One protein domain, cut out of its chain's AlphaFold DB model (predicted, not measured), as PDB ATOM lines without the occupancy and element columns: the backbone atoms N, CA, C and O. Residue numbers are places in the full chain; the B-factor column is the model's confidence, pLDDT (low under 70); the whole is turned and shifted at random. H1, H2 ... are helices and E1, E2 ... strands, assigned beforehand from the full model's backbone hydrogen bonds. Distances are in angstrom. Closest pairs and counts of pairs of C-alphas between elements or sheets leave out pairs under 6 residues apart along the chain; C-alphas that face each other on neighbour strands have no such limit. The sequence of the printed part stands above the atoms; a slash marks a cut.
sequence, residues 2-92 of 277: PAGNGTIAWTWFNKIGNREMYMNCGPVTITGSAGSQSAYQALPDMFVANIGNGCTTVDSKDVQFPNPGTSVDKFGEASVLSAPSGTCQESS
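AT A GLANCE: This is residues 2 to 92 of the 277 residues of an uncharacterized protein of Colletotrichum gloeosporioides (strain Cg-14) (UniProt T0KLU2). With little regular structure, this is a long hairpin, E1 and E2, with a looping mass, residues 42 to 92, near its turn and the short helix H1 between E2 and that mass. The printed part has 91 residues, 23 in named elements, ordered E1, E2, H1; the sheet E1 - E2 is antiparallel and the class mixed. It is only just loose, close to compact, with radius of gyration of the C-alphas 15.1 A, and elongated, spanning 43 by 27 by 22 A.

IN THESE COORDINATES: Find C-alpha 4 at (209.542, 110.401, 317.617); E1 runs 25.6 A to residue 12. E2, residues 22 to 30, covers 24.1 A and bends by 56 degrees at residue 27. H1, residues 37 to 41, ends at (215.549, 123.410, 321.335).

HOW THE PARTS SIT: E1 and E2 form a hairpin, antiparallel at 158 degrees; look at N 4 and O 30, 2.9 A apart, within hydrogen-bond range. In H1 every O i to N i+4 pair is within range. E1 and H1 are apart. Further on, residues 55 to 56 pair antiparallel with 85 to 86, and 62 to 63 parallel with 81 to 82.

THE WHOLE: The farthest C-alphas, Gly 17 and Ser 33, are 43.8 A apart. The printed part has no cut and both links are short. Residues 34 and 92 have pLDDT under 70.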
ATOM      1  N   PRO A   2     215.439 115.120 317.480       91.00
ATOM      2  CA  PRO A   2     215.131 113.856 318.156       91.00
ATOM      3  C   PRO A   2     214.161 113.004 317.319       91.00
ATOM      4  O   PRO A   2     213.345 113.546 316.572       91.00
ATOM      5  N   ALA A   3     214.251 111.679 317.441       93.44
ATOM      6  CA  ALA A   3     213.294 110.757 316.832       93.44
ATOM      7  C   ALA A   3     211.994 110.691 317.653       93.44
ATOM      8  O   ALA A   3     212.016 110.862 318.872       93.44
ATOM      9  N   GLY A   4     210.867 110.425 316.991       93.06
ATOM     10  CA  GLY A   4     209.542 110.401 317.617       93.06
ATOM     11  C   GLY A   4     208.456 111.029 316.745       93.06
ATOM     12  O   GLY A   4     208.666 111.317 315.569       93.06
ATOM     13  N   ASN A   5     207.274 111.234 317.323       94.50
ATOM     14  CA  ASN A   5     206.161 111.897 316.642       94.50
ATOM     15  C   ASN A   5     206.235 113.416 316.830       94.50
ATOM     16  O   ASN A   5     206.589 113.894 317.906       94.50
ATOM     17  N   GLY A   6     205.848 114.167 315.803       93.50
ATOM     18  CA  GLY A   6     205.774 115.623 315.844       93.50
ATOM     19  C   GLY A   6     204.807 116.184 314.805       93.50
ATOM     20  O   GLY A   6     204.171 115.443 314.051       93.50
ATOM     21  N   THR A   7     204.729 117.510 314.751       96.25
ATOM     22  CA  THR A   7     203.955 118.250 313.752       96.25
ATOM     23  C   THR A   7     204.916 119.067 312.901       96.25
ATOM     24  O   THR A   7     205.735 119.804 313.444       96.25
ATOM     25  N   ILE A   8     204.805 118.962 311.577       96.19
ATOM     26  CA  ILE A   8     205.419 119.921 310.656       96.19
ATOM     27  C   ILE A   8     204.414 121.037 310.361       96.19
ATOM     28  O   ILE A   8     203.240 120.762 310.106       96.19
ATOM     29  N   ALA A   9     204.876 122.284 310.384       97.62
ATOM     30  CA  ALA A   9     204.127 123.433 309.900       97.62
ATOM     31  C   ALA A   9     204.750 123.916 308.586       97.62
ATOM     32  O   ALA A   9     205.959 124.121 308.505       97.62
ATOM     33  N   TRP A  10     203.922 124.108 307.562       97.88
ATOM     34  CA  TRP A  10     204.275 124.906 306.394       97.88
ATOM     35  C   TRP A  10     203.657 126.288 306.562       97.88
ATOM     36  O   TRP A  10     202.435 126.398 306.661       97.88
ATOM     37  N   THR A  11     204.496 127.323 306.599       97.94
ATOM     38  CA  THR A  11     204.075 128.726 306.659       97.94
ATOM     39  C   THR A  11     204.452 129.468 305.389       97.94
ATOM     40  O   THR A  11     205.560 129.296 304.877       97.94
ATOM     41  N   TRP A  12     203.568 130.342 304.915       97.75
ATOM     42  CA  TRP A  12     203.808 131.175 303.742       97.75
ATOM     43  C   TRP A  12     203.344 132.615 303.981       97.75
ATOM     44  O   TRP A  12     202.255 132.860 304.493       97.75
ATOM     45  N   PHE A  13     204.193 133.558 303.583       97.62
ATOM     46  CA  PHE A  13     203.918 134.988 303.569       97.62
ATOM     47  C   PHE A  13     203.905 135.423 302.106       97.62
ATOM     48  O   PHE A  13     204.885 135.228 301.384       97.62
ATOM     49  N   ASN A  14     202.780 135.957 301.647       95.19
ATOM     50  CA  ASN A  14     202.585 136.295 300.246       95.19
ATOM     51  C   ASN A  14     203.351 137.573 299.865       95.19
ATOM     52  O   ASN A  14     203.343 138.580 300.577       95.19
ATOM     53  N   LYS A  15     203.993 137.545 298.695       93.94
ATOM     54  CA  LYS A  15     204.693 138.709 298.137       93.94
ATOM     55  C   LYS A  15     203.711 139.817 297.754       93.94
ATOM     56  O   LYS A  15     203.868 140.953 298.180       93.94
ATOM     57  N   ILE A  16     202.672 139.474 296.994       94.38
ATOM     58  CA  ILE A  16     201.676 140.405 296.439       94.38
ATOM     59  C   ILE A  16     200.321 140.161 297.113       94.38
ATOM     60  O   ILE A  16     199.955 139.005 297.340       94.38
ATOM     61  N   GLY A  17     199.579 141.233 297.402       93.56
ATOM     62  CA  GLY A  17     198.234 141.193 297.986       93.56
ATOM     63  C   GLY A  17     198.188 141.705 299.427       93.56
ATOM     64  O   GLY A  17     199.088 142.410 299.883       93.56
ATOM     65  N   ASN A  18     197.131 141.339 300.154       94.31
ATOM     66  CA  ASN A  18     196.989 141.647 301.578       94.31
ATOM     67  C   ASN A  18     198.193 141.128 302.373       94.31
ATOM     68  O   ASN A  18     198.773 140.104 302.031       94.31
ATOM     69  N   ARG A  19     198.562 141.800 303.463       95.88
ATOM     70  CA  ARG A  19     199.612 141.295 304.355       95.88
ATOM     71  C   ARG A  19     199.021 140.174 305.207       95.88
ATOM     72  O   ARG A  19     198.338 140.448 306.185       95.88
ATOM     73  N   GLU A  20     199.265 138.929 304.807       95.44
ATOM     74  CA  GLU A  20     198.683 137.724 305.414       95.44
ATOM     75  C   GLU A  20     199.773 136.714 305.822       95.44
ATOM     76  O   GLU A  20     200.937 136.815 305.416       95.44
ATOM     77  N   MET A  21     199.394 135.744 306.657       97.50
ATOM     78  CA  MET A  21     200.207 134.584 307.020       97.50
ATOM     79  C   MET A  21     199.369 133.321 306.833       97.50
ATOM     80  O   MET A  21     198.367 133.111 307.514       97.50
ATOM     81  N   TYR A  22     199.806 132.466 305.919       97.69
ATOM     82  CA  TYR A  22     199.199 131.170 305.650       97.69
ATOM     83  C   TYR A  22     199.937 130.100 306.451       97.69
ATOM     84  O   TYR A  22     201.165 130.119 306.515       97.69
ATOM     85  N   MET A  23     199.208 129.149 307.038       98.38
ATOM     86  CA  MET A  23     199.790 128.042 307.799       98.38
ATOM     87  C   MET A  23     198.998 126.752 307.573       98.38
ATOM     88  O   MET A  23     197.779 126.735 307.728       98.38
ATOM     89  N   ASN A  24     199.689 125.655 307.258       98.44
ATOM     90  CA  ASN A  24     199.109 124.313 307.256       98.44
ATOM     91  C   ASN A  24     199.976 123.348 308.072       98.44
ATOM     92  O   ASN A  24     201.192 123.294 307.891       98.44
ATOM     93  N   CYS A  25     199.344 122.554 308.936       98.31
ATOM     94  CA  CYS A  25     200.017 121.567 309.779       98.31
ATOM     95  C   CYS A  25     199.874 120.143 309.222       98.31
ATOM     96  O   CYS A  25     198.864 119.804 308.602       98.31
ATOM     97  N   GLY A  26     200.856 119.283 309.492       97.81
ATOM     98  CA  GLY A  26     200.799 117.854 309.182       97.81
ATOM     99  C   GLY A  26     201.483 116.998 310.256       97.81
ATOM    100  O   GLY A  26     202.503 117.419 310.804       97.81
ATOM    101  N   PRO A  27     200.962 115.798 310.571       97.75
ATOM    102  CA  PRO A  27     201.633 114.867 311.471       97.75
ATOM    103  C   PRO A  27     202.848 114.232 310.780       97.75
ATOM    104  O   PRO A  27     202.773 113.839 309.613       97.75
ATOM    105  N   VAL A  28     203.950 114.088 311.513       96.25
ATOM    106  CA  VAL A  28     205.173 113.416 311.052       96.25
ATOM    107  C   VAL A  28     205.717 112.467 312.118       96.25
ATOM    108  O   VAL A  28     205.606 112.723 313.316       96.25
ATOM    109  N   THR A  29     206.359 111.387 311.676       96.25
ATOM    110  CA  THR A  29     207.174 110.516 312.530       96.25
ATOM    111  C   THR A  29     208.621 110.624 312.064       96.25
ATOM    112  O   THR A  29     208.954 110.223 310.949       96.25
ATOM    113  N   ILE A  30     209.473 111.192 312.913       93.75
ATOM    114  CA  ILE A  30     210.913 111.319 312.701       93.75
ATOM    115  C   ILE A  30     211.554 109.985 313.093       93.75
ATOM    116  O   ILE A  30     211.423 109.540 314.235       93.75
ATOM    117  N   THR A  31     212.232 109.343 312.146       92.94
ATOM    118  CA  THR A  31     212.890 108.041 312.324       92.94
ATOM    119  C   THR A  31     214.416 108.178 312.380       92.94
ATOM    120  O   THR A  31     214.975 109.224 312.055       92.94
ATOM    121  N   GLY A  32     215.094 107.104 312.796       89.44
ATOM    122  CA  GLY A  32     216.545 107.067 312.999       89.44
ATOM    123  C   GLY A  32     216.947 107.184 314.472       89.44
ATOM    124  O   GLY A  32     216.106 107.361 315.348       89.44
ATOM    125  N   SER A  33     218.245 107.047 314.749       80.56
ATOM    126  CA  SER A  33     218.828 107.099 316.101       80.56
ATOM    127  C   SER A  33     219.707 108.331 316.350       80.56
ATOM    128  O   SER A  33     220.113 108.579 317.481       80.56
ATOM    129  N   ALA A  34     220.001 109.119 315.311       69.31
ATOM    130  CA  ALA A  34     220.820 110.322 315.403       69.31
ATOM    131  C   ALA A  34     219.945 111.565 315.629       69.31
ATOM    132  O   ALA A  34     219.248 112.025 314.725       69.31
ATOM    133  N   GLY A  35     220.012 112.144 316.828       79.88
ATOM    134  CA  GLY A  35     219.264 113.352 317.163       79.88
ATOM    135  C   GLY A  35     219.576 113.865 318.564       79.88
ATOM    136  O   GLY A  35     219.669 113.082 319.500       79.88
ATOM    137  N   SER A  36     219.712 115.183 318.712       88.88
ATOM    138  CA  SER A  36     219.834 115.841 320.016       88.88
ATOM    139  C   SER A  36     218.595 116.690 320.301       88.88
ATOM    140  O   SER A  36     218.139 117.441 319.434       88.88
ATOM    141  N   GLN A  37     218.076 116.574 321.526       89.56
ATOM    142  CA  GLN A  37     216.994 117.411 322.040       89.56
ATOM    143  C   GLN A  37     217.454 118.863 322.230       89.56
ATOM    144  O   GLN A  37     216.727 119.776 321.850       89.56
ATOM    145  N   SER A  38     218.670 119.087 322.747       91.88
ATOM    146  CA  SER A  38     219.215 120.438 322.928       91.88
ATOM    147  C   SER A  38     219.486 121.124 321.591       91.88
ATOM    148  O   SER A  38     219.184 122.298 321.440       91.88
ATOM    149  N   ALA A  39     219.949 120.381 320.578       89.88
ATOM    150  CA  ALA A  39     220.118 120.922 319.229       89.88
ATOM    151  C   ALA A  39     218.781 121.272 318.551       89.88
ATOM    152  O   ALA A  39     218.757 122.136 317.686       89.88
ATOM    153  N   TYR A  40     217.681 120.606 318.923       90.25
ATOM    154  CA  TYR A  40     216.336 120.955 318.454       90.25
ATOM    155  C   TYR A  40     215.768 122.174 319.196       90.25
ATOM    156  O   TYR A  40     215.228 123.064 318.555       90.25
ATOM    157  N   GLN A  41     215.948 122.251 320.518       91.56
ATOM    158  CA  GLN A  41     215.549 123.410 321.335       91.56
ATOM    159  C   GLN A  41     216.379 124.674 321.055       91.56
ATOM    160  O   GLN A  41     215.936 125.768 321.376       91.56
ATOM    161  N   ALA A  42     217.572 124.532 320.472       91.81
ATOM    162  CA  ALA A  42     218.416 125.641 320.029       91.81
ATOM    163  C   ALA A  42     218.112 126.117 318.592       91.81
ATOM    164  O   ALA A  42     218.781 127.028 318.103       91.81
ATOM    165  N   LEU A  43     217.152 125.500 317.890       92.88
ATOM    166  CA  LEU A  43     216.656 126.048 316.626       92.88
ATOM    167  C   LEU A  43     215.833 127.314 316.909       92.88
ATOM    168  O   LEU A  43     215.140 127.354 317.925       92.88
ATOM    169  N   PRO A  44     215.864 128.328 316.026       95.19
ATOM    170  CA  PRO A  44     215.016 129.496 316.200       95.19
ATOM    171  C   PRO A  44     213.528 129.159 316.154       95.19
ATOM    172  O   PRO A  44     213.104 128.254 315.428       95.19
ATOM    173  N   ASP A  45     212.737 129.956 316.870       94.56
ATOM    174  CA  ASP A  45     211.285 129.930 316.751       94.56
ATOM    175  C   ASP A  45     210.830 130.259 315.324       94.56
ATOM    176  O   ASP A  45     211.450 131.031 314.587       94.56
ATOM    177  N   MET A  46     209.689 129.686 314.947       95.44
ATOM    178  CA  MET A  46     209.018 129.982 313.686       95.44
ATOM    179  C   MET A  46     208.661 131.473 313.607       95.44
ATOM    180  O   MET A  46     208.107 132.035 314.554       95.44
ATOM    181  N   PHE A  47     208.925 132.101 312.461       97.25
ATOM    182  CA  PHE A  47     208.554 133.494 312.230       97.25
ATOM    183  C   PHE A  47     207.036 133.676 312.131       97.25
ATOM    184  O   PHE A  47     206.356 132.945 311.410       97.25
ATOM    185  N   VAL A  48     206.517 134.682 312.840       97.19
ATOM    186  CA  VAL A  48     205.087 135.017 312.911       97.19
ATOM    187  C   VAL A  48     204.893 136.516 312.685       97.19
ATOM    188  O   VAL A  48     205.428 137.347 313.420       97.19
ATOM    189  N   ALA A  49     204.086 136.863 311.689       97.75
ATOM    190  CA  ALA A  49     203.728 138.234 311.320       97.75
ATOM    191  C   ALA A  49     202.318 138.253 310.723       97.75
ATOM    192  O   ALA A  49     201.734 137.193 310.503       97.75
ATOM    193  N   ASN A  50     201.793 139.436 310.400       97.12
ATOM    194  CA  ASN A  50     200.557 139.608 309.627       97.12
ATOM    195  C   ASN A  50     199.283 139.029 310.290       97.12
ATOM    196  O   ASN A  50     198.274 138.831 309.620       97.12
ATOM    197  N   ILE A  51     199.305 138.785 311.607       96.25
ATOM    198  CA  ILE A  51     198.169 138.236 312.380       96.25
ATOM    199  C   ILE A  51     197.678 139.191 313.485       96.25
ATOM    200  O   ILE A  51     197.148 138.761 314.505       96.25
ATOM    201  N   GLY A  52     197.913 140.497 313.329       94.69
ATOM    202  CA  GLY A  52     197.600 141.500 314.358       94.69
ATOM    203  C   GLY A  52     198.588 141.539 315.534       94.69
ATOM    204  O   GLY A  52     198.342 142.234 316.513       94.69
ATOM    205  N   ASN A  53     199.729 140.847 315.436       94.62
ATOM    206  CA  ASN A  53     200.786 140.803 316.457       94.62
ATOM    207  C   ASN A  53     201.775 141.990 316.406       94.62
ATOM    208  O   ASN A  53     202.860 141.908 316.976       94.62
ATOM    209  N   GLY A  54     201.448 143.058 315.673       95.69
ATOM    210  CA  GLY A  54     202.303 144.239 315.503       95.69
ATOM    211  C   GLY A  54     203.551 144.043 314.625       95.69
ATOM    212  O   GLY A  54     204.261 145.016 314.388       95.69
ATOM    213  N   CYS A  55     203.802 142.835 314.109       97.19
ATOM    214  CA  CYS A  55     204.830 142.555 313.105       97.19
ATOM    215  C   CYS A  55     204.196 142.413 311.714       97.19
ATOM    216  O   CYS A  55     203.242 141.650 311.546       97.19
ATOM    217  N   THR A  56     204.747 143.104 310.715       97.19
ATOM    218  CA  THR A  56     204.172 143.182 309.363       97.19
ATOM    219  C   THR A  56     205.238 142.964 308.289       97.19
ATOM    220  O   THR A  56     206.348 143.490 308.378       97.19
ATOM    221  N   THR A  57     204.916 142.196 307.246       96.94
ATOM    222  CA  THR A  57     205.806 142.014 306.085       96.94
ATOM    223  C   THR A  57     205.668 143.161 305.083       96.94
ATOM    224  O   THR A  57     204.598 143.751 304.938       96.94
ATOM    225  N   VAL A  58     206.747 143.494 304.371       96.12
ATOM    226  CA  VAL A  58     206.735 144.561 303.356       96.12
ATOM    227  C   VAL A  58     205.973 144.095 302.110       96.12
ATOM    228  O   VAL A  58     206.163 142.968 301.653       96.12
ATOM    229  N   ASP A  59     205.110 144.949 301.553       94.69
ATOM    230  CA  ASP A  59     204.383 144.630 300.319       94.69
ATOM    231  C   ASP A  59     205.315 144.512 299.102       94.69
ATOM    232  O   ASP A  59     206.330 145.204 298.998       94.69
ATOM    233  N   SER A  60     204.959 143.625 298.169       93.81
ATOM    234  CA  SER A  60     205.676 143.370 296.914       93.81
ATOM    235  C   SER A  60     207.137 142.917 297.092       93.81
ATOM    236  O   SER A  60     207.920 142.903 296.135       93.81
ATOM    237  N   LYS A  61     207.503 142.482 298.304       95.06
ATOM    238  CA  LYS A  61     208.826 141.977 298.688       95.06
ATOM    239  C   LYS A  61     208.741 140.560 299.239       95.06
ATOM    240  O   LYS A  61     207.720 140.142 299.781       95.06
ATOM    241  N   ASP A  62     209.834 139.826 299.087       95.44
ATOM    242  CA  ASP A  62     210.013 138.519 299.709       95.44
ATOM    243  C   ASP A  62     210.548 138.714 301.136       95.44
ATOM    244  O   ASP A  62     211.332 139.628 301.405       95.44
ATOM    245  N   VAL A  63     210.106 137.891 302.086       95.56
ATOM    246  CA  VAL A  63     210.418 138.115 303.506       95.56
ATOM    247  C   VAL A  63     211.856 137.708 303.814       95.56
ATOM    248  O   VAL A  63     212.226 136.539 303.702       95.56
ATOM    249  N   GLN A  64     212.661 138.657 304.288       95.12
ATOM    250  CA  GLN A  64     213.912 138.348 304.967       95.12
ATOM    251  C   GLN A  64     213.596 137.979 306.419       95.12
ATOM    252  O   GLN A  64     213.453 138.849 307.276       95.12
ATOM    253  N   PHE A  65     213.461 136.680 306.688       96.06
ATOM    254  CA  PHE A  65     213.235 136.174 308.042       96.06
ATOM    255  C   PHE A  65     214.367 136.633 308.985       96.06
ATOM    256  O   PHE A  65     215.532 136.407 308.648       96.06
ATOM    257  N   PRO A  66     214.064 137.233 310.157       95.44
ATOM    258  CA  PRO A  66     215.087 137.658 311.119       95.44
ATOM    259  C   PRO A  66     215.955 136.499 311.622       95.44
ATOM    260  O   PRO A  66     217.153 136.680 311.834       95.44
ATOM    261  N   ASN A  67     215.348 135.313 311.760       95.56
ATOM    262  CA  ASN A  67     215.975 134.089 312.254       95.56
ATOM    263  C   ASN A  67     215.701 132.911 311.304       95.56
ATOM    264  O   ASN A  67     214.853 132.070 311.591       95.56
ATOM    265  N   PRO A  68     216.385 132.823 310.152       94.50
ATOM    266  CA  PRO A  68     216.092 131.807 309.141       94.50
ATOM    267  C   PRO A  68     216.678 130.421 309.482       94.50
ATOM    268  O   PRO A  68     216.501 129.473 308.723       94.50
ATOM    269  N   GLY A  69     217.405 130.292 310.597       94.06
ATOM    270  CA  GLY A  69     218.189 129.102 310.924       94.06
ATOM    271  C   GLY A  69     219.440 128.951 310.047       94.06
ATOM    272  O   GLY A  69     219.882 129.890 309.386       94.06
ATOM    273  N   THR A  70     220.039 127.760 310.065       93.06
ATOM    274  CA  THR A  70     221.295 127.445 309.352       93.06
ATOM    275  C   THR A  70     221.091 126.786 307.985       93.06
ATOM    276  O   THR A  70     222.057 126.592 307.251       93.06
ATOM    277  N   SER A  71     219.857 126.424 307.628       92.81
ATOM    278  CA  SER A  71     219.511 125.751 306.371       92.81
ATOM    279  C   SER A  71     218.505 126.604 305.608       92.81
ATOM    280  O   SER A  71     217.315 126.577 305.904       92.81
ATOM    281  N   VAL A  72     219.011 127.406 304.667       94.31
ATOM    282  CA  VAL A  72     218.247 128.464 303.996       94.31
ATOM    283  C   VAL A  72     218.441 128.371 302.490       94.31
ATOM    284  O   VAL A  72     219.484 128.770 301.972       94.31
ATOM    285  N   ASP A  73     217.410 127.913 301.789       93.62
ATOM    286  CA  ASP A  73     217.344 128.030 300.337       93.62
ATOM    287  C   ASP A  73     216.809 129.413 299.948       93.62
ATOM    288  O   ASP A  73     215.863 129.931 300.548       93.62
ATOM    289  N   LYS A  74     217.417 130.028 298.929       90.62
ATOM    290  CA  LYS A  74     216.973 131.305 298.359       90.62
ATOM    291  C   LYS A  74     216.700 131.113 296.876       90.62
ATOM    292  O   LYS A  74     217.594 130.733 296.125       90.62
ATOM    293  N   PHE A  75     215.468 131.396 296.470       87.88
ATOM    294  CA  PHE A  75     215.014 131.298 295.088       87.88
ATOM    295  C   PHE A  75     214.625 132.689 294.578       87.88
ATOM    296  O   PHE A  75     214.030 133.471 295.316       87.88
ATOM    297  N   GLY A  76     214.942 132.988 293.317       85.38
ATOM    298  CA  GLY A  76     214.749 134.321 292.741       85.38
ATOM    299  C   GLY A  76     215.833 135.325 293.150       85.38
ATOM    300  O   GLY A  76     216.920 134.954 293.587       85.38
ATOM    301  N   GLU A  77     215.534 136.611 292.972       85.38
ATOM    302  CA  GLU A  77     216.502 137.698 293.141       85.38
ATOM    303  C   GLU A  77     216.724 138.076 294.614       85.38
ATOM    304  O   GLU A  77     215.785 138.348 295.359       85.38
ATOM    305  N   ALA A  78     217.981 138.200 295.046       81.19
ATOM    306  CA  ALA A  78     218.281 138.621 296.419       81.19
ATOM    307  C   ALA A  78     217.851 140.078 296.713       81.19
ATOM    308  O   ALA A  78     217.595 140.426 297.863       81.19
ATOM    309  N   SER A  79     217.737 140.919 295.679       84.44
ATOM    310  CA  SER A  79     217.376 142.345 295.763       84.44
ATOM    311  C   SER A  79     215.895 142.618 296.077       84.44
ATOM    312  O   SER A  79     215.523 143.759 296.367       84.44
ATOM    313  N   VAL A  80     215.035 141.593 296.030       88.31
ATOM    314  CA  VAL A  80     213.611 141.700 296.398       88.31
ATOM    315  C   VAL A  80     213.306 141.194 297.808       88.31
ATOM    316  O   VAL A  80     212.159 141.311 298.237       88.31
ATOM    317  N   LEU A  81     214.309 140.711 298.549       93.50
ATOM    318  CA  LEU A  81     214.183 140.433 299.979       93.50
ATOM    319  C   LEU A  81     214.058 141.736 300.781       93.50
ATOM    320  O   LEU A  81     214.672 142.753 300.451       93.50
ATOM    321  N   SER A  82     213.266 141.729 301.851       95.38
ATOM    322  CA  SER A  82     213.173 142.850 302.796       95.38
ATOM    323  C   SER A  82     212.827 142.366 304.200       95.38
ATOM    324  O   SER A  82     212.006 141.462 304.371       95.38
ATOM    325  N   ALA A  83     213.457 142.971 305.207       95.62
ATOM    326  CA  ALA A  83     213.143 142.711 306.607       95.62
ATOM    327  C   ALA A  83     211.699 143.149 306.934       95.62
ATOM    328  O   ALA A  83     211.223 144.142 306.372       95.62
ATOM    329  N   PRO A  84     210.990 142.430 307.820       96.00
ATOM    330  CA  PRO A  84     209.678 142.845 308.303       96.00
ATOM    331  C   PRO A  84     209.799 144.057 309.245       96.00
ATOM    332  O   PRO A  84     210.882 144.364 309.745       96.00
ATOM    333  N   SER A  85     208.687 144.746 309.493       94.62
ATOM    334  CA  SER A  85     208.631 145.965 310.309       94.62
ATOM    335  C   SER A  85     207.666 145.842 311.493       94.62
ATOM    336  O   SER A  85     206.758 145.011 311.497       94.62
ATOM    337  N   GLY A  86     207.865 146.691 312.506       94.25
ATOM    338  CA  GLY A  86     207.085 146.682 313.745       94.25
ATOM    339  C   GLY A  86     207.681 145.766 314.819       94.25
ATOM    340  O   GLY A  86     208.896 145.578 314.877       94.25
ATOM    341  N   THR A  87     206.837 145.212 315.690       93.69
ATOM    342  CA  THR A  87     207.237 144.382 316.844       93.69
ATOM    343  C   THR A  87     207.500 142.930 316.440       93.69
ATOM    344  O   THR A  87     206.826 142.000 316.883       93.69
ATOM    345  N   CYS A  88     208.455 142.742 315.535       93.50
ATOM    346  CA  CYS A  88     208.883 141.433 315.057       93.50
ATOM    347  C   CYS A  88     209.847 140.743 316.027       93.50
ATOM    348  O   CYS A  88     210.476 141.388 316.862       93.50
ATOM    349  N   GLN A  89     209.992 139.422 315.883       88.12
ATOM    350  CA  GLN A  89     211.053 138.667 316.553       88.12
ATOM    351  C   GLN A  89     212.419 139.282 316.219       88.12
ATOM    352  O   GLN A  89     212.749 139.445 315.041       88.12
ATOM    353  N   GLU A  90     213.206 139.614 317.243       80.31
ATOM    354  CA  GLU A  90     214.563 140.130 317.059       80.31
ATOM    355  C   GLU A  90     215.454 139.095 316.366       80.31
ATOM    356  O   GLU A  90     215.301 137.886 316.565       80.31
ATOM    357  N   SER A  91     216.407 139.563 315.557       72.19
ATOM    358  CA  SER A  91     217.403 138.675 314.962       72.19
ATOM    359  C   SER A  91     218.377 138.205 316.045       72.19
ATOM    360  O   SER A  91     219.107 139.005 316.626       72.19
ATOM    361  N   SER A  92     218.423 136.900 316.303       57.22
ATOM    362  CA  SER A  92     219.304 136.235 317.264       57.22
ATOM    363  C   SER A  92     220.740 136.093 316.727       57.22
ATOM    364  O   SER A  92     221.369 135.042 316.859       57.22
TER     365      SER A  92